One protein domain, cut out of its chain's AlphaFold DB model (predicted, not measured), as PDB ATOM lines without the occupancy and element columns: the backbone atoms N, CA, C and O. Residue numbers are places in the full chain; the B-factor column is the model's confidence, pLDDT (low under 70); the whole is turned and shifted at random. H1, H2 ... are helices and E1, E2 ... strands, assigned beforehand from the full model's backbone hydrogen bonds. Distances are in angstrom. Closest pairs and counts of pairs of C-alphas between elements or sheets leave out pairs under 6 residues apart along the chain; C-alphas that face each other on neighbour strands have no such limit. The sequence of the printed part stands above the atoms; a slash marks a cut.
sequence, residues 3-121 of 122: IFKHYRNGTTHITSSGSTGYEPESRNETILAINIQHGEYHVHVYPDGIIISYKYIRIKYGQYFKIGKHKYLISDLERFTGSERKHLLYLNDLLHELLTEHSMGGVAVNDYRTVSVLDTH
ATOM      1  N   ILE A   3     168.499 218.097 237.972       97.25
ATOM      2  CA  ILE A   3     168.471 217.393 239.258       97.25
ATOM      3  C   ILE A   3     167.284 217.916 240.059       97.25
ATOM      4  O   ILE A   3     167.115 219.122 240.207       97.25
ATOM      5  N   PHE A   4     166.470 217.022 240.599       97.62
ATOM      6  CA  PHE A   4     165.335 217.346 241.450       97.62
ATOM      7  C   PHE A   4     165.587 216.754 242.830       97.62
ATOM      8  O   PHE A   4     165.640 215.535 242.975       97.62
ATOM      9  N   LYS A   5     165.750 217.608 243.840       96.50
ATOM     10  CA  LYS A   5     165.877 217.194 245.241       96.50
ATOM     11  C   LYS A   5     164.522 217.317 245.911       96.50
ATOM     12  O   LYS A   5     163.981 218.420 245.996       96.50
ATOM     13  N   HIS A   6     163.986 216.199 246.377       96.75
ATOM     14  CA  HIS A   6     162.682 216.144 247.020       96.75
ATOM     15  C   HIS A   6     162.839 216.206 248.536       96.75
ATOM     16  O   HIS A   6     163.524 215.378 249.136       96.75
ATOM     17  N   TYR A   7     162.167 217.172 249.145       95.62
ATOM     18  CA  TYR A   7     162.054 217.358 250.587       95.62
ATOM     19  C   TYR A   7     160.598 217.159 250.999       95.62
ATOM     20  O   TYR A   7     159.699 217.096 250.158       95.62
ATOM     21  N   ARG A   8     160.340 217.107 252.308       94.50
ATOM     22  CA  ARG A   8     158.964 217.036 252.825       94.50
ATOM     23  C   ARG A   8     158.108 218.222 252.362       94.50
ATOM     24  O   ARG A   8     156.932 218.036 252.078       94.50
ATOM     25  N   ASN A   9     158.703 219.411 252.294       93.62
ATOM     26  CA  ASN A   9     157.988 220.669 252.072       93.62
ATOM     27  C   ASN A   9     157.994 221.133 250.609       93.62
ATOM     28  O   ASN A   9     157.323 222.104 250.270       93.62
ATOM     29  N   GLY A  10     158.735 220.459 249.727       95.62
ATOM     30  CA  GLY A  10     158.812 220.856 248.329       95.62
ATOM     31  C   GLY A  10     159.968 220.218 247.573       95.62
ATOM     32  O   GLY A  10     160.644 219.314 248.058       95.62
ATOM     33  N   THR A  11     160.178 220.678 246.341       97.25
ATOM     34  CA  THR A  11     161.241 220.184 245.457       97.25
ATOM     35  C   THR A  11     162.117 221.338 244.993       97.25
ATOM     36  O   THR A  11     161.599 222.335 244.491       97.25
ATOM     37  N   THR A  12     163.432 221.182 245.128       96.38
ATOM     38  CA  THR A  12     164.411 222.054 244.467       96.38
ATOM     39  C   THR A  12     164.748 221.459 243.106       96.38
ATOM     40  O   THR A  12     165.127 220.288 243.030       96.38
ATOM     41  N   HIS A  13     164.663 222.250 242.042       96.81
ATOM     42  CA  HIS A  13     165.104 221.882 240.699       96.81
ATOM     43  C   HIS A  13     166.415 222.601 240.385       96.81
ATOM     44  O   HIS A  13     166.496 223.819 240.470       96.81
ATOM     45  N   ILE A  14     167.454 221.847 240.047       94.44
ATOM     46  CA  ILE A  14     168.782 222.344 239.693       94.44
ATOM     47  C   ILE A  14     169.032 222.059 238.217       94.44
ATOM     48  O   ILE A  14     168.846 220.939 237.733       94.44
ATOM     49  N   THR A  15     169.489 223.088 237.518       92.25
ATOM     50  CA  THR A  15     169.854 223.067 236.102       92.25
ATOM     51  C   THR A  15     171.230 223.703 235.914       92.25
ATOM     52  O   THR A  15     171.824 224.219 236.861       92.25
ATOM     53  N   SER A  16     171.736 223.725 234.682       86.75
ATOM     54  CA  SER A  16     172.979 224.435 234.359       86.75
ATOM     55  C   SER A  16     172.901 225.952 234.566       86.75
ATOM     56  O   SER A  16     173.943 226.584 234.695       86.75
ATOM     57  N   SER A  17     171.703 226.548 234.583       88.06
ATOM     58  CA  SER A  17     171.511 227.992 234.787       88.06
ATOM     59  C   SER A  17     171.253 228.380 236.245       88.06
ATOM     60  O   SER A  17     171.124 229.566 236.536       88.06
ATOM     61  N   GLY A  18     171.180 227.408 237.161       89.62
ATOM     62  CA  GLY A  18     170.946 227.637 238.586       89.62
ATOM     63  C   GLY A  18     169.845 226.753 239.171       89.62
ATOM     64  O   GLY A  18     169.388 225.792 238.540       89.62
ATOM     65  N   SER A  19     169.434 227.084 240.396       92.12
ATOM     66  CA  SER A  19     168.401 226.378 241.157       92.12
ATOM     67  C   SER A  19     167.105 227.181 241.267       92.12
ATOM     68  O   SER A  19     167.143 228.389 241.494       92.12
ATOM     69  N   THR A  20     165.963 226.508 241.170       94.75
ATOM     70  CA  THR A  20     164.619 227.077 241.346       94.75
ATOM     71  C   THR A  20     163.733 226.150 242.188       94.75
ATOM     72  O   THR A  20     164.077 224.993 242.443       94.75
ATOM     73  N   GLY A  21     162.572 226.647 242.623       94.06
ATOM     74  CA  GLY A  21     161.604 225.879 243.406       94.06
ATOM     75  C   GLY A  21     161.788 226.055 244.910       94.06
ATOM     76  O   GLY A  21     162.102 227.148 245.372       94.06
ATOM     77  N   TYR A  22     161.546 224.989 245.671       94.56
ATOM     78  CA  TYR A  22     161.675 225.021 247.124       94.56
ATOM     79  C   TYR A  22     163.130 225.244 247.529       94.56
ATOM     80  O   TYR A  22     164.018 224.512 247.086       94.56
ATOM     81  N   GLU A  23     163.355 226.223 248.396       90.88
ATOM     82  CA  GLU A  23     164.638 226.465 249.037       90.88
ATOM     83  C   GLU A  23     164.544 225.961 250.483       90.88
ATOM     84  O   GLU A  23     163.710 226.460 251.239       90.88
ATOM     85  N   PRO A  24     165.326 224.936 250.871       86.88
ATOM     86  CA  PRO A  24     165.291 224.427 252.235       86.88
ATOM     87  C   PRO A  24     165.799 225.502 253.198       86.88
ATOM     88  O   PRO A  24     166.892 226.042 253.012       86.88
ATOM     89  N   GLU A  25     165.032 225.781 254.251       81.75
ATOM     90  CA  GLU A  25     165.352 226.819 255.243       81.75
ATOM     91  C   GLU A  25     166.590 226.440 256.065       81.75
ATOM     92  O   GLU A  25     167.320 227.293 256.574       81.75
ATOM     93  N   SER A  26     166.848 225.135 256.180       78.38
ATOM     94  CA  SER A  26     168.000 224.584 256.878       78.38
ATOM     95  C   SER A  26     168.779 223.604 256.011       78.38
ATOM     96  O   SER A  26     168.228 222.743 255.321       78.38
ATOM     97  N   ARG A  27     170.109 223.640 256.150       74.81
ATOM     98  CA  ARG A  27     171.005 222.627 255.570       74.81
ATOM     99  C   ARG A  27     170.724 221.214 256.097       74.81
ATOM    100  O   ARG A  27     171.101 220.252 255.433       74.81
ATOM    101  N   ASN A  28     170.046 221.095 257.239       80.38
ATOM    102  CA  ASN A  28     169.747 219.820 257.893       80.38
ATOM    103  C   ASN A  28     168.449 219.169 257.402       80.38
ATOM    104  O   ASN A  28     168.144 218.053 257.816       80.38
ATOM    105  N   GLU A  29     167.672 219.832 256.541       89.62
ATOM    106  CA  GLU A  29     166.466 219.212 255.995       89.62
ATOM    107  C   GLU A  29     166.805 217.953 255.201       89.62
ATOM    108  O   GLU A  29     167.627 217.982 254.282       89.62
ATOM    109  N   THR A  30     166.165 216.840 255.549       90.62
ATOM    110  CA  THR A  30     166.415 215.540 254.929       90.62
ATOM    111  C   THR A  30     165.944 215.524 253.477       90.62
ATOM    112  O   THR A  30     164.778 215.796 253.185       90.62
ATOM    113  N   ILE A  31     166.844 215.142 252.571       93.94
ATOM    114  CA  ILE A  31     166.492 214.804 251.192       93.94
ATOM    115  C   ILE A  31     165.821 213.427 251.213       93.94
ATOM    116  O   ILE A  31     166.418 212.450 251.654       93.94
ATOM    117  N   LEU A  32     164.572 213.357 250.756       95.25
ATOM    118  CA  LEU A  32     163.775 212.128 250.721       95.25
ATOM    119  C   LEU A  32     164.039 211.305 249.459       95.25
ATOM    120  O   LEU A  32     163.956 210.082 249.490       95.25
ATOM    121  N   ALA A  33     164.314 211.985 248.347       97.12
ATOM    122  CA  ALA A  33     164.670 211.370 247.078       97.12
ATOM    123  C   ALA A  33     165.393 212.382 246.185       97.12
ATOM    124  O   ALA A  33     165.186 213.594 246.312       97.12
ATOM    125  N   ILE A  34     166.185 211.881 245.242       97.94
ATOM    126  CA  ILE A  34     166.773 212.686 244.169       97.94
ATOM    127  C   ILE A  34     166.409 212.066 242.829       97.94
ATOM    128  O   ILE A  34     166.625 210.876 242.623       97.94
ATOM    129  N   ASN A  35     165.901 212.876 241.906       98.00
ATOM    130  CA  ASN A  35     165.754 212.478 240.511       98.00
ATOM    131  C   ASN A  35     166.784 213.220 239.664       98.00
ATOM    132  O   ASN A  35     166.815 214.448 239.675       98.00
ATOM    133  N   ILE A  36     167.603 212.500 238.905       97.50
ATOM    134  CA  ILE A  36     168.548 213.084 237.950       97.50
ATOM    135  C   ILE A  36     168.084 212.714 236.546       97.50
ATOM    136  O   ILE A  36     167.862 211.545 236.241       97.50
ATOM    137  N   GLN A  37     167.933 213.713 235.683       96.25
ATOM    138  CA  GLN A  37     167.578 213.537 234.284       96.25
ATOM    139  C   GLN A  37     168.716 214.018 233.382       96.25
ATOM    140  O   GLN A  37     169.140 215.181 233.435       96.25
ATOM    141  N   HIS A  38     169.160 213.135 232.494       94.44
ATOM    142  CA  HIS A  38     170.151 213.426 231.468       94.44
ATOM    143  C   HIS A  38     169.661 212.866 230.127       94.44
ATOM    144  O   HIS A  38     169.660 211.658 229.914       94.44
ATOM    145  N   GLY A  39     169.201 213.734 229.220       93.06
ATOM    146  CA  GLY A  39     168.578 213.294 227.966       93.06
ATOM    147  C   GLY A  39     167.338 212.425 228.218       93.06
ATOM    148  O   GLY A  39     166.426 212.844 228.931       93.06
ATOM    149  N   GLU A  40     167.325 211.218 227.645       94.69
ATOM    150  CA  GLU A  40     166.265 210.211 227.826       94.69
ATOM    151  C   GLU A  40     166.464 209.321 229.075       94.69
ATOM    152  O   GLU A  40     165.665 208.416 229.326       94.69
ATOM    153  N   TYR A  41     167.544 209.531 229.833       96.56
ATOM    154  CA  TYR A  41     167.901 208.716 230.992       96.56
ATOM    155  C   TYR A  41     167.414 209.362 232.285       96.56
ATOM    156  O   TYR A  41     167.568 210.571 232.498       96.56
ATOM    157  N   HIS A  42     166.861 208.529 233.166       97.69
ATOM    158  CA  HIS A  42     166.337 208.950 234.461       97.69
ATOM    159  C   HIS A  42     166.945 208.105 235.574       97.69
ATOM    160  O   HIS A  42     166.805 206.880 235.571       97.69
ATOM    161  N   VAL A  43     167.584 208.766 236.533       98.00
ATOM    162  CA  VAL A  43     168.090 208.161 237.763       98.00
ATOM    163  C   VAL A  43     167.207 208.592 238.922       98.00
ATOM    164  O   VAL A  43     166.909 209.773 239.073       98.00
ATOM    165  N   HIS A  44     166.826 207.634 239.750       97.81
ATOM    166  CA  HIS A  44     166.090 207.823 240.986       97.81
ATOM    167  C   HIS A  44     166.948 207.317 242.142       97.81
ATOM    168  O   HIS A  44     167.307 206.140 242.181       97.81
ATOM    169  N   VAL A  45     167.276 208.206 243.067       97.31
ATOM    170  CA  VAL A  45     168.041 207.924 244.280       97.31
ATOM    171  C   VAL A  45     167.073 207.972 245.452       97.31
ATOM    172  O   VAL A  45     166.485 209.019 245.735       97.31
ATOM    173  N   TYR A  46     166.907 206.837 246.115       93.88
ATOM    174  CA  TYR A  46     166.107 206.678 247.323       93.88
ATOM    175  C   TYR A  46     167.001 206.201 248.466       93.88
ATOM    176  O   TYR A  46     168.046 205.620 248.196       93.88
ATOM    177  N   PRO A  47     166.579 206.338 249.736       87.12
ATOM    178  CA  PRO A  47     167.335 205.799 250.865       87.12
ATOM    179  C   PRO A  47     167.617 204.288 250.778       87.12
ATOM    180  O   PRO A  47     168.581 203.814 251.367       87.12
ATOM    181  N   ASP A  48     166.776 203.518 250.076       87.50
ATOM    182  CA  ASP A  48     166.902 202.062 249.913       87.50
ATOM    183  C   ASP A  48     167.573 201.637 248.589       87.50
ATOM    184  O   ASP A  48     167.567 200.448 248.228       87.50
ATOM    185  N   GLY A  49     168.114 202.590 247.827       93.81
ATOM    186  CA  GLY A  49     168.935 202.315 246.656       93.81
ATOM    187  C   GLY A  49     168.691 203.225 245.457       93.81
ATOM    188  O   GLY A  49     167.828 204.101 245.438       93.81
ATOM    189  N   ILE A  50     169.461 202.946 244.404       97.62
ATOM    190  CA  ILE A  50     169.515 203.760 243.190       97.62
ATOM    191  C   ILE A  50     168.969 202.967 242.009       97.62
ATOM    192  O   ILE A  50     169.292 201.790 241.825       97.62
ATOM    193  N   ILE A  51     168.125 203.611 241.208       97.88
ATOM    194  CA  ILE A  51     167.525 203.040 240.008       97.88
ATOM    195  C   ILE A  51     167.822 203.951 238.826       97.88
ATOM    196  O   ILE A  51     167.401 205.100 238.832       97.88
ATOM    197  N   ILE A  52     168.455 203.427 237.781       98.38
ATOM    198  CA  ILE A  52     168.549 204.102 236.482       98.38
ATOM    199  C   ILE A  52     167.573 203.467 235.492       98.38
ATOM    200  O   ILE A  52     167.333 202.256 235.524       98.38
ATOM    201  N   SER A  53     166.982 204.271 234.614       97.81
ATOM    202  CA  SER A  53     165.993 203.814 233.643       97.81
ATOM    203  C   SER A  53     166.095 204.509 232.288       97.81
ATOM    204  O   SER A  53     166.526 205.656 232.174       97.81
ATOM    205  N   TYR A  54     165.679 203.763 231.266       96.94
ATOM    206  CA  TYR A  54     165.553 204.178 229.875       96.94
ATOM    207  C   TYR A  54     164.373 203.434 229.245       96.94
ATOM    208  O   TYR A  54     164.400 202.204 229.135       96.94
ATOM    209  N   LYS A  55     163.334 204.158 228.813       96.06
ATOM    210  CA  LYS A  55     162.092 203.566 228.281       96.06
ATOM    211  C   LYS A  55     161.524 202.509 229.248       96.06
ATOM    212  O   LYS A  55     161.191 202.816 230.386       96.06
ATOM    213  N   TYR A  56     161.413 201.257 228.804       96.56
ATOM    214  CA  TYR A  56     160.914 200.126 229.591       96.56
ATOM    215  C   TYR A  56     162.026 199.348 230.320       96.56
ATOM    216  O   TYR A  56     161.736 198.344 230.979       96.56
ATOM    217  N   ILE A  57     163.284 199.777 230.202       97.56
ATOM    218  CA  ILE A  57     164.459 199.138 230.799       97.56
ATOM    219  C   ILE A  57     164.850 199.896 232.069       97.56
ATOM    220  O   ILE A  57     164.823 201.126 232.104       97.56
ATOM    221  N   ARG A  58     165.224 199.170 233.122       97.75
ATOM    222  CA  ARG A  58     165.740 199.769 234.362       97.75
ATOM    223  C   ARG A  58     166.712 198.854 235.086       97.75
ATOM    224  O   ARG A  58     166.522 197.639 235.077       97.75
ATOM    225  N   ILE A  59     167.678 199.444 235.773       98.31
ATOM    226  CA  ILE A  59     168.650 198.762 236.631       98.31
ATOM    227  C   ILE A  59     168.504 199.329 238.040       98.31
ATOM    228  O   ILE A  59     168.553 200.544 238.207       98.31
ATOM    229  N   LYS A  60     168.310 198.464 239.045       97.25
ATOM    230  CA  LYS A  60     168.478 198.810 240.464       97.25
ATOM    231  C   LYS A  60     169.889 198.396 240.876       97.25
ATOM    232  O   LYS A  60     170.206 197.205 240.804       97.25
ATOM    233  N   TYR A  61     170.702 199.373 241.273       95.75
ATOM    234  CA  TYR A  61     172.120 199.205 241.593       95.75
ATOM    235  C   TYR A  61     172.354 198.016 242.530       95.75
ATOM    236  O   TYR A  61     171.640 197.856 243.522       95.75
ATOM    237  N   GLY A  62     173.309 197.152 242.173       93.06
ATOM    238  CA  GLY A  62     173.703 195.981 242.962       93.06
ATOM    239  C   GLY A  62     172.643 194.880 243.120       93.06
ATOM    240  O   GLY A  62     172.924 193.875 243.764       93.06
ATOM    241  N   GLN A  63     171.438 195.021 242.550       95.69
ATOM    242  CA  GLN A  63     170.330 194.096 242.821       95.69
ATOM    243  C   GLN A  63     169.812 193.385 241.570       95.69
ATOM    244  O   GLN A  63     169.888 192.160 241.461       95.69
ATOM    245  N   TYR A  64     169.217 194.124 240.634       97.62
ATOM    246  CA  TYR A  64     168.511 193.521 239.503       97.62
ATOM    247  C   TYR A  64     168.386 194.479 238.327       97.62
ATOM    248  O   TYR A  64     168.404 195.698 238.496       97.62
ATOM    249  N   PHE A  65     168.100 193.929 237.151       98.25
ATOM    250  CA  PHE A  65     167.594 194.704 236.022       98.25
ATOM    251  C   PHE A  65     166.215 194.208 235.583       98.25
ATOM    252  O   PHE A  65     165.797 193.085 235.881       98.25
ATOM    253  N   LYS A  66     165.455 195.082 234.927       98.00
ATOM    254  CA  LYS A  66     164.144 194.768 234.362       98.00
ATOM    255  C   LYS A  66     164.057 195.215 232.916       98.00
ATOM    256  O   LYS A  66     164.558 196.279 232.561       98.00
ATOM    257  N   ILE A  67     163.325 194.427 232.137       97.62
ATOM    258  CA  ILE A  67     162.912 194.731 230.768       97.62
ATOM    259  C   ILE A  67     161.388 194.596 230.732       97.62
ATOM    260  O   ILE A  67     160.840 193.491 230.806       97.62
ATOM    261  N   GLY A  68     160.686 195.728 230.720       95.50
ATOM    262  CA  GLY A  68     159.236 195.774 230.885       95.50
ATOM    263  C   GLY A  68     158.813 195.143 232.216       95.50
ATOM    264  O   GLY A  68     159.137 195.649 233.298       95.50
ATOM    265  N   LYS A  69     158.090 194.020 232.132       95.00
ATOM    266  CA  LYS A  69     157.616 193.245 233.291       95.00
ATOM    267  C   LYS A  69     158.619 192.208 233.809       95.00
ATOM    268  O   LYS A  69     158.473 191.748 234.939       95.00
ATOM    269  N   HIS A  70     159.614 191.832 233.008       96.81
ATOM    270  CA  HIS A  70     160.554 190.763 233.350       96.81
ATOM    271  C   HIS A  70     161.674 191.296 234.243       96.81
ATOM    272  O   HIS A  70     162.183 192.388 233.996       96.81
ATOM    273  N   LYS A  71     162.037 190.533 235.279       97.56
ATOM    274  CA  LYS A  71     163.079 190.864 236.261       97.56
ATOM    275  C   LYS A  71     164.167 189.793 236.223       97.56
ATOM    276  O   LYS A  71     163.841 188.612 236.263       97.56
ATOM    277  N   TYR A  72     165.418 190.230 236.207       97.69
ATOM    278  CA  TYR A  72     166.613 189.392 236.132       97.69
ATOM    279  C   TYR A  72     167.608 189.821 237.210       97.69
ATOM    280  O   TYR A  72     167.605 190.988 237.614       97.69
ATOM    281  N   LEU A  73     168.444 188.903 237.693       97.56
ATOM    282  CA  LEU A  73     169.484 189.250 238.663       97.56
ATOM    283  C   LEU A  73     170.554 190.107 237.991       97.56
ATOM    284  O   LEU A  73     170.854 189.924 236.813       97.56
ATOM    285  N   ILE A  74     171.154 191.038 238.736       96.06
ATOM    286  CA  ILE A  74     172.209 191.892 238.172       96.06
ATOM    287  C   ILE A  74     173.431 191.079 237.719       96.06
ATOM    288  O   ILE A  74     174.080 191.440 236.747       96.06
ATOM    289  N   SER A  75     173.683 189.927 238.351       96.19
ATOM    290  CA  SER A  75     174.742 188.982 237.975       96.19
ATOM    291  C   SER A  75     174.608 188.429 236.553       96.19
ATOM    292  O   SER A  75     175.593 187.974 235.977       96.19
ATOM    293  N   ASP A  76     173.403 188.466 235.983       96.50
ATOM    294  CA  ASP A  76     173.124 187.924 234.653       96.50
ATOM    295  C   ASP A  76     173.308 188.970 233.543       96.50
ATOM    296  O   ASP A  76     173.200 188.632 232.364       96.50
ATOM    297  N   LEU A  77     173.591 190.233 233.895       95.88
ATOM    298  CA  LEU A  77     173.635 191.365 232.965       95.88
ATOM    299  C   LEU A  77     174.626 191.134 231.814       95.88
ATOM    300  O   LEU A  77     174.259 191.244 230.646       95.88
ATOM    301  N   GLU A  78     175.855 190.731 232.142       92.88
ATOM    302  CA  GLU A  78     176.928 190.489 231.166       92.88
ATOM    303  C   GLU A  78     176.594 189.368 230.175       92.88
ATOM    304  O   GLU A  78     176.971 189.412 228.997       92.88
ATOM    305  N   ARG A  79     175.850 188.366 230.658       94.50
ATOM    306  CA  ARG A  79     175.466 187.159 229.914       94.50
ATOM    307  C   ARG A  79     174.131 187.307 229.190       94.50
ATOM    308  O   ARG A  79     173.751 186.403 228.452       94.50
ATOM    309  N   PHE A  80     173.409 188.407 229.395       95.75
ATOM    310  CA  PHE A  80     172.112 188.627 228.772       95.75
ATOM    311  C   PHE A  80     172.252 188.707 227.245       95.75
ATOM    312  O   PHE A  80     173.046 189.486 226.729       95.75
ATOM    313  N   THR A  81     171.468 187.915 226.511       93.88
ATOM    314  CA  THR A  81     171.579 187.769 225.046       93.88
ATOM    315  C   THR A  81     170.473 188.470 224.252       93.88
ATOM    316  O   THR A  81     170.441 188.363 223.028       93.88
ATOM    317  N   GLY A  82     169.560 189.192 224.909       94.44
ATOM    318  CA  GLY A  82     168.461 189.890 224.233       94.44
ATOM    319  C   GLY A  82     168.886 191.177 223.516       94.44
ATOM    320  O   GLY A  82     169.953 191.736 223.775       94.44
ATOM    321  N   SER A  83     168.011 191.690 222.648       95.06
ATOM    322  CA  SER A  83     168.214 192.930 221.876       95.06
ATOM    323  C   SER A  83     168.545 194.153 222.737       95.06
ATOM    324  O   SER A  83     169.282 195.045 222.324       95.06
ATOM    325  N   GLU A  84     168.037 194.180 223.964       96.69
ATOM    326  CA  GLU A  84     168.206 195.252 224.937       96.69
ATOM    327  C   GLU A  84     169.596 195.277 225.579       96.69
ATOM    328  O   GLU A  84     169.912 196.240 226.279       96.69
ATOM    329  N   ARG A  85     170.440 194.261 225.344       95.44
ATOM    330  CA  ARG A  85     171.757 194.115 225.983       95.44
ATOM    331  C   ARG A  85     172.596 195.386 225.890       95.44
ATOM    332  O   ARG A  85     173.128 195.835 226.895       95.44
ATOM    333  N   LYS A  86     172.678 196.002 224.706       95.94
ATOM    334  CA  LYS A  86     173.459 197.234 224.509       95.94
ATOM    335  C   LYS A  86     172.975 198.370 225.417       95.94
ATOM    336  O   LYS A  86     173.790 199.084 225.985       95.94
ATOM    337  N   HIS A  87     171.661 198.530 225.558       96.19
ATOM    338  CA  HIS A  87     171.083 199.559 226.422       96.19
ATOM    339  C   HIS A  87     171.285 199.240 227.903       96.19
ATOM    340  O   HIS A  87     171.534 200.145 228.685       96.19
ATOM    341  N   LEU A  88     171.201 197.965 228.279       97.06
ATOM    342  CA  LEU A  88     171.457 197.507 229.641       97.06
ATOM    343  C   LEU A  88     172.900 197.759 230.081       97.06
ATOM    344  O   LEU A  88     173.105 198.333 231.144       97.06
ATOM    345  N   LEU A  89     173.879 197.382 229.255       96.56
ATOM    346  CA  LEU A  89     175.290 197.642 229.544       96.56
ATOM    347  C   LEU A  89     175.549 199.145 229.647       96.56
ATOM    348  O   LEU A  89     176.073 199.602 230.651       96.56
ATOM    349  N   TYR A  90     175.036 199.928 228.696       96.44
ATOM    350  CA  TYR A  90     175.184 201.380 228.738       96.44
ATOM    351  C   TYR A  90     174.545 202.023 229.981       96.44
ATOM    352  O   TYR A  90     175.120 202.925 230.581       96.44
ATOM    353  N   LEU A  91     173.363 201.560 230.407       97.19
ATOM    354  CA  LEU A  91     172.753 202.016 231.659       97.19
ATOM    355  C   LEU A  91     173.613 201.666 232.878       97.19
ATOM    356  O   LEU A  91     173.675 202.450 233.821       97.19
ATOM    357  N   ASN A  92     174.236 200.490 232.878       97.00
ATOM    358  CA  ASN A  92     175.117 200.067 233.956       97.00
ATOM    359  C   ASN A  92     176.399 200.907 233.995       97.00
ATOM    360  O   ASN A  92     176.802 201.322 235.076       97.00
ATOM    361  N   ASP A  93     176.968 201.227 232.833       96.31
ATOM    362  CA  ASP A  93     178.133 202.106 232.708       96.31
ATOM    363  C   ASP A  93     177.812 203.521 233.207       96.31
ATOM    364  O   ASP A  93     178.545 204.055 234.032       96.31
ATOM    365  N   LEU A  94     176.672 204.099 232.807       97.38
ATOM    366  CA  LEU A  94     176.222 205.405 233.310       97.38
ATOM    367  C   LEU A  94     176.002 205.412 234.825       97.38
ATOM    368  O   LEU A  94     176.258 206.408 235.497       97.38
ATOM    369  N   LEU A  95     175.475 204.317 235.368       96.25
ATOM    370  CA  LEU A  95     175.278 204.181 236.805       96.25
ATOM    371  C   LEU A  95     176.617 204.070 237.536       96.25
ATOM    372  O   LEU A  95     176.764 204.635 238.616       96.25
ATOM    373  N   HIS A  96     177.585 203.365 236.952       95.75
ATOM    374  CA  HIS A  96     178.937 203.275 237.486       95.75
ATOM    375  C   HIS A  96     179.641 204.635 237.454       95.75
ATOM    376  O   HIS A  96     180.174 205.053 238.479       95.75
ATOM    377  N   GLU A  97     179.567 205.353 236.333       97.00
ATOM    378  CA  GLU A  97     180.076 206.721 236.176       97.00
ATOM    379  C   GLU A  97     179.479 207.654 237.242       97.00
ATOM    380  O   GLU A  97     180.208 208.337 237.958       97.00
ATOM    381  N   LEU A  98     178.159 207.613 237.438       96.69
ATOM    382  CA  LEU A  98     177.480 208.453 238.427       96.69
ATOM    383  C   LEU A  98     177.980 208.222 239.854       96.69
ATOM    384  O   LEU A  98     178.039 209.166 240.639       96.69
ATOM    385  N   LEU A  99     178.291 206.975 240.199       95.12
ATOM    386  CA  LEU A  99     178.724 206.611 241.545       95.12
ATOM    387  C   LEU A  99     180.221 206.817 241.760       95.12
ATOM    388  O   LEU A  99     180.631 207.075 242.879       95.12
ATOM    389  N   THR A 100     181.039 206.701 240.720       95.06
ATOM    390  CA  THR A 100     182.505 206.747 240.860       95.06
ATOM    391  C   THR A 100     183.104 208.097 240.492       95.06
ATOM    392  O   THR A 100     184.059 208.535 241.128       95.06
ATOM    393  N   GLU A 101     182.538 208.766 239.492       96.31
ATOM    394  CA  GLU A 101     183.034 210.029 238.935       96.31
ATOM    395  C   GLU A 101     182.082 211.202 239.213       96.31
ATOM    396  O   GLU A 101     182.375 212.345 238.864       96.31
ATOM    397  N   HIS A 102     180.927 210.929 239.834       95.69
ATOM    398  CA  HIS A 102     179.854 211.902 240.061       95.69
ATOM    399  C   HIS A 102     179.460 212.644 238.780       95.69
ATOM    400  O   HIS A 102     179.143 213.836 238.803       95.69
ATOM    401  N   SER A 103     179.454 211.940 237.651       95.94
ATOM    402  CA  SER A 103     179.052 212.466 236.350       95.94
ATOM    403  C   SER A 103     178.119 211.508 235.624       95.94
ATOM    404  O   SER A 103     177.958 210.348 235.989       95.94
ATOM    405  N   MET A 104     177.424 212.017 234.613       94.50
ATOM    406  CA  MET A 104     176.589 211.187 233.753       94.50
ATOM    407  C   MET A 104     176.768 211.621 232.307       94.50
ATOM    408  O   MET A 104     176.450 212.768 231.961       94.50
ATOM    409  N   GLY A 105     177.287 210.724 231.471       93.06
ATOM    410  CA  GLY A 105     177.636 211.038 230.088       93.06
ATOM    411  C   GLY A 105     178.700 212.135 229.994       93.06
ATOM    412  O   GLY A 105     178.606 213.003 229.126       93.06
ATOM    413  N   GLY A 106     179.650 212.163 230.932       93.50
ATOM    414  CA  GLY A 106     180.714 213.165 231.045       93.50
ATOM    415  C   GLY A 106     180.275 214.511 231.628       93.50
ATOM    416  O   GLY A 106     181.073 215.445 231.695       93.50
ATOM    417  N   VAL A 107     179.011 214.655 232.044       93.50
ATOM    418  CA  VAL A 107     178.503 215.893 232.653       93.50
ATOM    419  C   VAL A 107     178.475 215.753 234.172       93.50
ATOM    420  O   VAL A 107     177.692 214.970 234.706       93.50
ATOM    421  N   ALA A 108     179.297 216.547 234.859       93.56
ATOM    422  CA  ALA A 108     179.439 216.519 236.313       93.56
ATOM    423  C   ALA A 108     178.159 216.931 237.064       93.56
ATOM    424  O   ALA A 108     177.462 217.888 236.697       93.56
ATOM    425  N   VAL A 109     177.874 216.223 238.157       93.50
ATOM    426  CA  VAL A 109     176.823 216.527 239.132       93.50
ATOM    427  C   VAL A 109     177.297 217.671 240.025       93.50
ATOM    428  O   VAL A 109     177.849 217.484 241.104       93.50
ATOM    429  N   ASN A 110     177.052 218.897 239.568       86.38
ATOM    430  CA  ASN A 110     177.476 220.125 240.244       86.38
ATOM    431  C   ASN A 110     176.539 220.531 241.402       86.38
ATOM    432  O   ASN A 110     176.059 221.662 241.458       86.38
ATOM    433  N   ASP A 111     176.252 219.609 242.325       91.06
ATOM    434  CA  ASP A 111     175.525 219.890 243.570       91.06
ATOM    435  C   ASP A 111     176.072 219.038 244.718       91.06
ATOM    436  O   ASP A 111     175.842 217.831 244.781       91.06
ATOM    437  N   TYR A 112     176.743 219.690 245.670       90.38
ATOM    438  CA  TYR A 112     177.398 219.029 246.803       90.38
ATOM    439  C   TYR A 112     176.460 218.112 247.600       90.38
ATOM    440  O   TYR A 112     176.848 217.018 247.999       90.38
ATOM    441  N   ARG A 113     175.209 218.534 247.839       91.00
ATOM    442  CA  ARG A 113     174.262 217.720 248.618       91.00
ATOM    443  C   ARG A 113     173.838 216.466 247.859       91.00
ATOM    444  O   ARG A 113     173.653 215.432 248.484       91.00
ATOM    445  N   THR A 114     173.691 216.556 246.539       93.06
ATOM    446  CA  THR A 114     173.416 215.396 245.687       93.06
ATOM    447  C   THR A 114     174.587 214.423 245.706       93.06
ATOM    448  O   THR A 114     174.369 213.244 245.958       93.06
ATOM    449  N   VAL A 115     175.816 214.920 245.532       93.94
ATOM    450  CA  VAL A 115     177.047 214.113 245.624       93.94
ATOM    451  C   VAL A 115     177.132 213.400 246.974       93.94
ATOM    452  O   VAL A 115     177.224 212.179 247.015       93.94
ATOM    453  N   SER A 116     176.941 214.129 248.074       92.69
ATOM    454  CA  SER A 116     176.976 213.551 249.421       92.69
ATOM    455  C   SER A 116     175.937 212.447 249.647       92.69
ATOM    456  O   SER A 116     176.181 211.579 250.478       92.69
ATOM    457  N   VAL A 117     174.785 212.477 248.967       93.19
ATOM    458  CA  VAL A 117     173.777 211.400 249.038       93.19
ATOM    459  C   VAL A 117     174.162 210.219 248.144       93.19
ATOM    460  O   VAL A 117     173.893 209.074 248.499       93.19
ATOM    461  N   LEU A 118     174.790 210.459 246.992       94.19
ATOM    462  CA  LEU A 118     175.316 209.378 246.152       94.19
ATOM    463  C   LEU A 118     176.400 208.591 246.899       94.19
ATOM    464  O   LEU A 118     176.354 207.364 246.902       94.19
ATOM    465  N   ASP A 119     177.276 209.285 247.626       93.12
ATOM    466  CA  ASP A 119     178.359 208.671 248.404       93.12
ATOM    467  C   ASP A 119     177.867 207.739 249.519       93.12
ATOM    468  O   ASP A 119     178.592 206.838 249.927       93.12
ATOM    469  N   THR A 120     176.629 207.889 250.007       92.38
ATOM    470  CA  THR A 120     176.085 206.966 251.020       92.38
ATOM    471  C   THR A 120     175.694 205.599 250.455       92.38
ATOM    472  O   THR A 120     175.230 204.747 251.211       92.38
ATOM    473  N   HIS A 121     175.784 205.407 249.137       88.12
ATOM    474  CA  HIS A 121     175.388 204.180 248.441       88.12
ATOM    475  C   HIS A 121     176.575 203.330 247.960       88.12
ATOM    476  O   HIS A 121     176.342 202.289 247.338       88.12
TER     477      HIS A 121
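Overview. This is residues 3 to 121 of the 122 residues of an uncharacterized protein of Enterobacter sp. BIGb0383 (UniProt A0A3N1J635). What shape does this domain have? One long, twisted sheet of nine strands forms a wall that makes the longest axis, with helices H1 and H2 over one face and no named helix on the other. H2 crosses E4 and E5, H1 slants over E6 and E7, and neither lies over E3 and E2 at one end. What is it made of? The 119 printed residues hold nine named strands, E1 to E9, then H1 and H2; the antiparallel sheet has the order E3 E2 E1 E4 E5 E6 E7 E8 E9, and the class is mixed, helices and strands. The whole is compact by its radius of gyration of the C-alphas, 15.1 A, but elongated, with spans of 49 by 26 by 23 A.

Along the chain. Where do the first strands lie? E1 is residues 3 to 6, from C-alpha 3 at (168.471, 217.393, 239.258), E2 is 11 to 15 and E3 is 18 to 21. Which strands follow? E4, residues 33 to 38, spans 16.7 A, E5, 41 to 46, spans 16.6 A, and E6, 49 to 54, spans 17.2 A. E7 is 57 to 60, E8 is 64 to 67 and E9 is 70 to 73. Where are the helices? H1, residues 85 to 100, spans 22.3 A from C-alpha 85 at (171.757, 194.115, 225.983). H2, residues 112 to 121, spans 15.1 A and ends at C-alpha 121 at (175.388, 204.180, 248.441).

Arrangement. How are the strands joined? E1 E2 E3 and E4 to E9 are meanders, each strand the antiparallel neighbour of the one before; E1 to E4 form a Greek key, the first strand the antiparallel neighbour of the fourth, with N 4 and O 35 at 2.8 A. In the hairpin of E5 and E6, N 44 and O 51 are 2.8 A apart. How do the helices stand? In these two layers, helices on one face of a sheet, H1 runs slantwise to the strands at a height over the sheet of 9.2 A, and its closest C-alphas to E6 are Leu 91 and Ile 52, 6.7 A. H2 runs across the strands at a height over the sheet of 9.7 A, and its closest C-alphas to E4 are Thr 114 and Ile 34, 7.3 A. Do the helices meet? They are close but not clearly touching, the closest C-alphas, Leu 99 and Leu 118, being 6.4 A apart, at a steep tilt of 66 degrees, opposite ways. Every O i to N i+4 pair is within hydrogen-bond range in H1, and 4 of 6 in H2.

Size, cuts and confidence. How large is it? The two C-alphas farthest apart, Glu 25 and Thr 81, are 49.8 A apart. Which links are long? E3 to E4, E9 to H1 and H1 to H2, with 11 residues each. Is it cut or uncertain? The printed part has no cut, and no printed residue has pLDDT under 70.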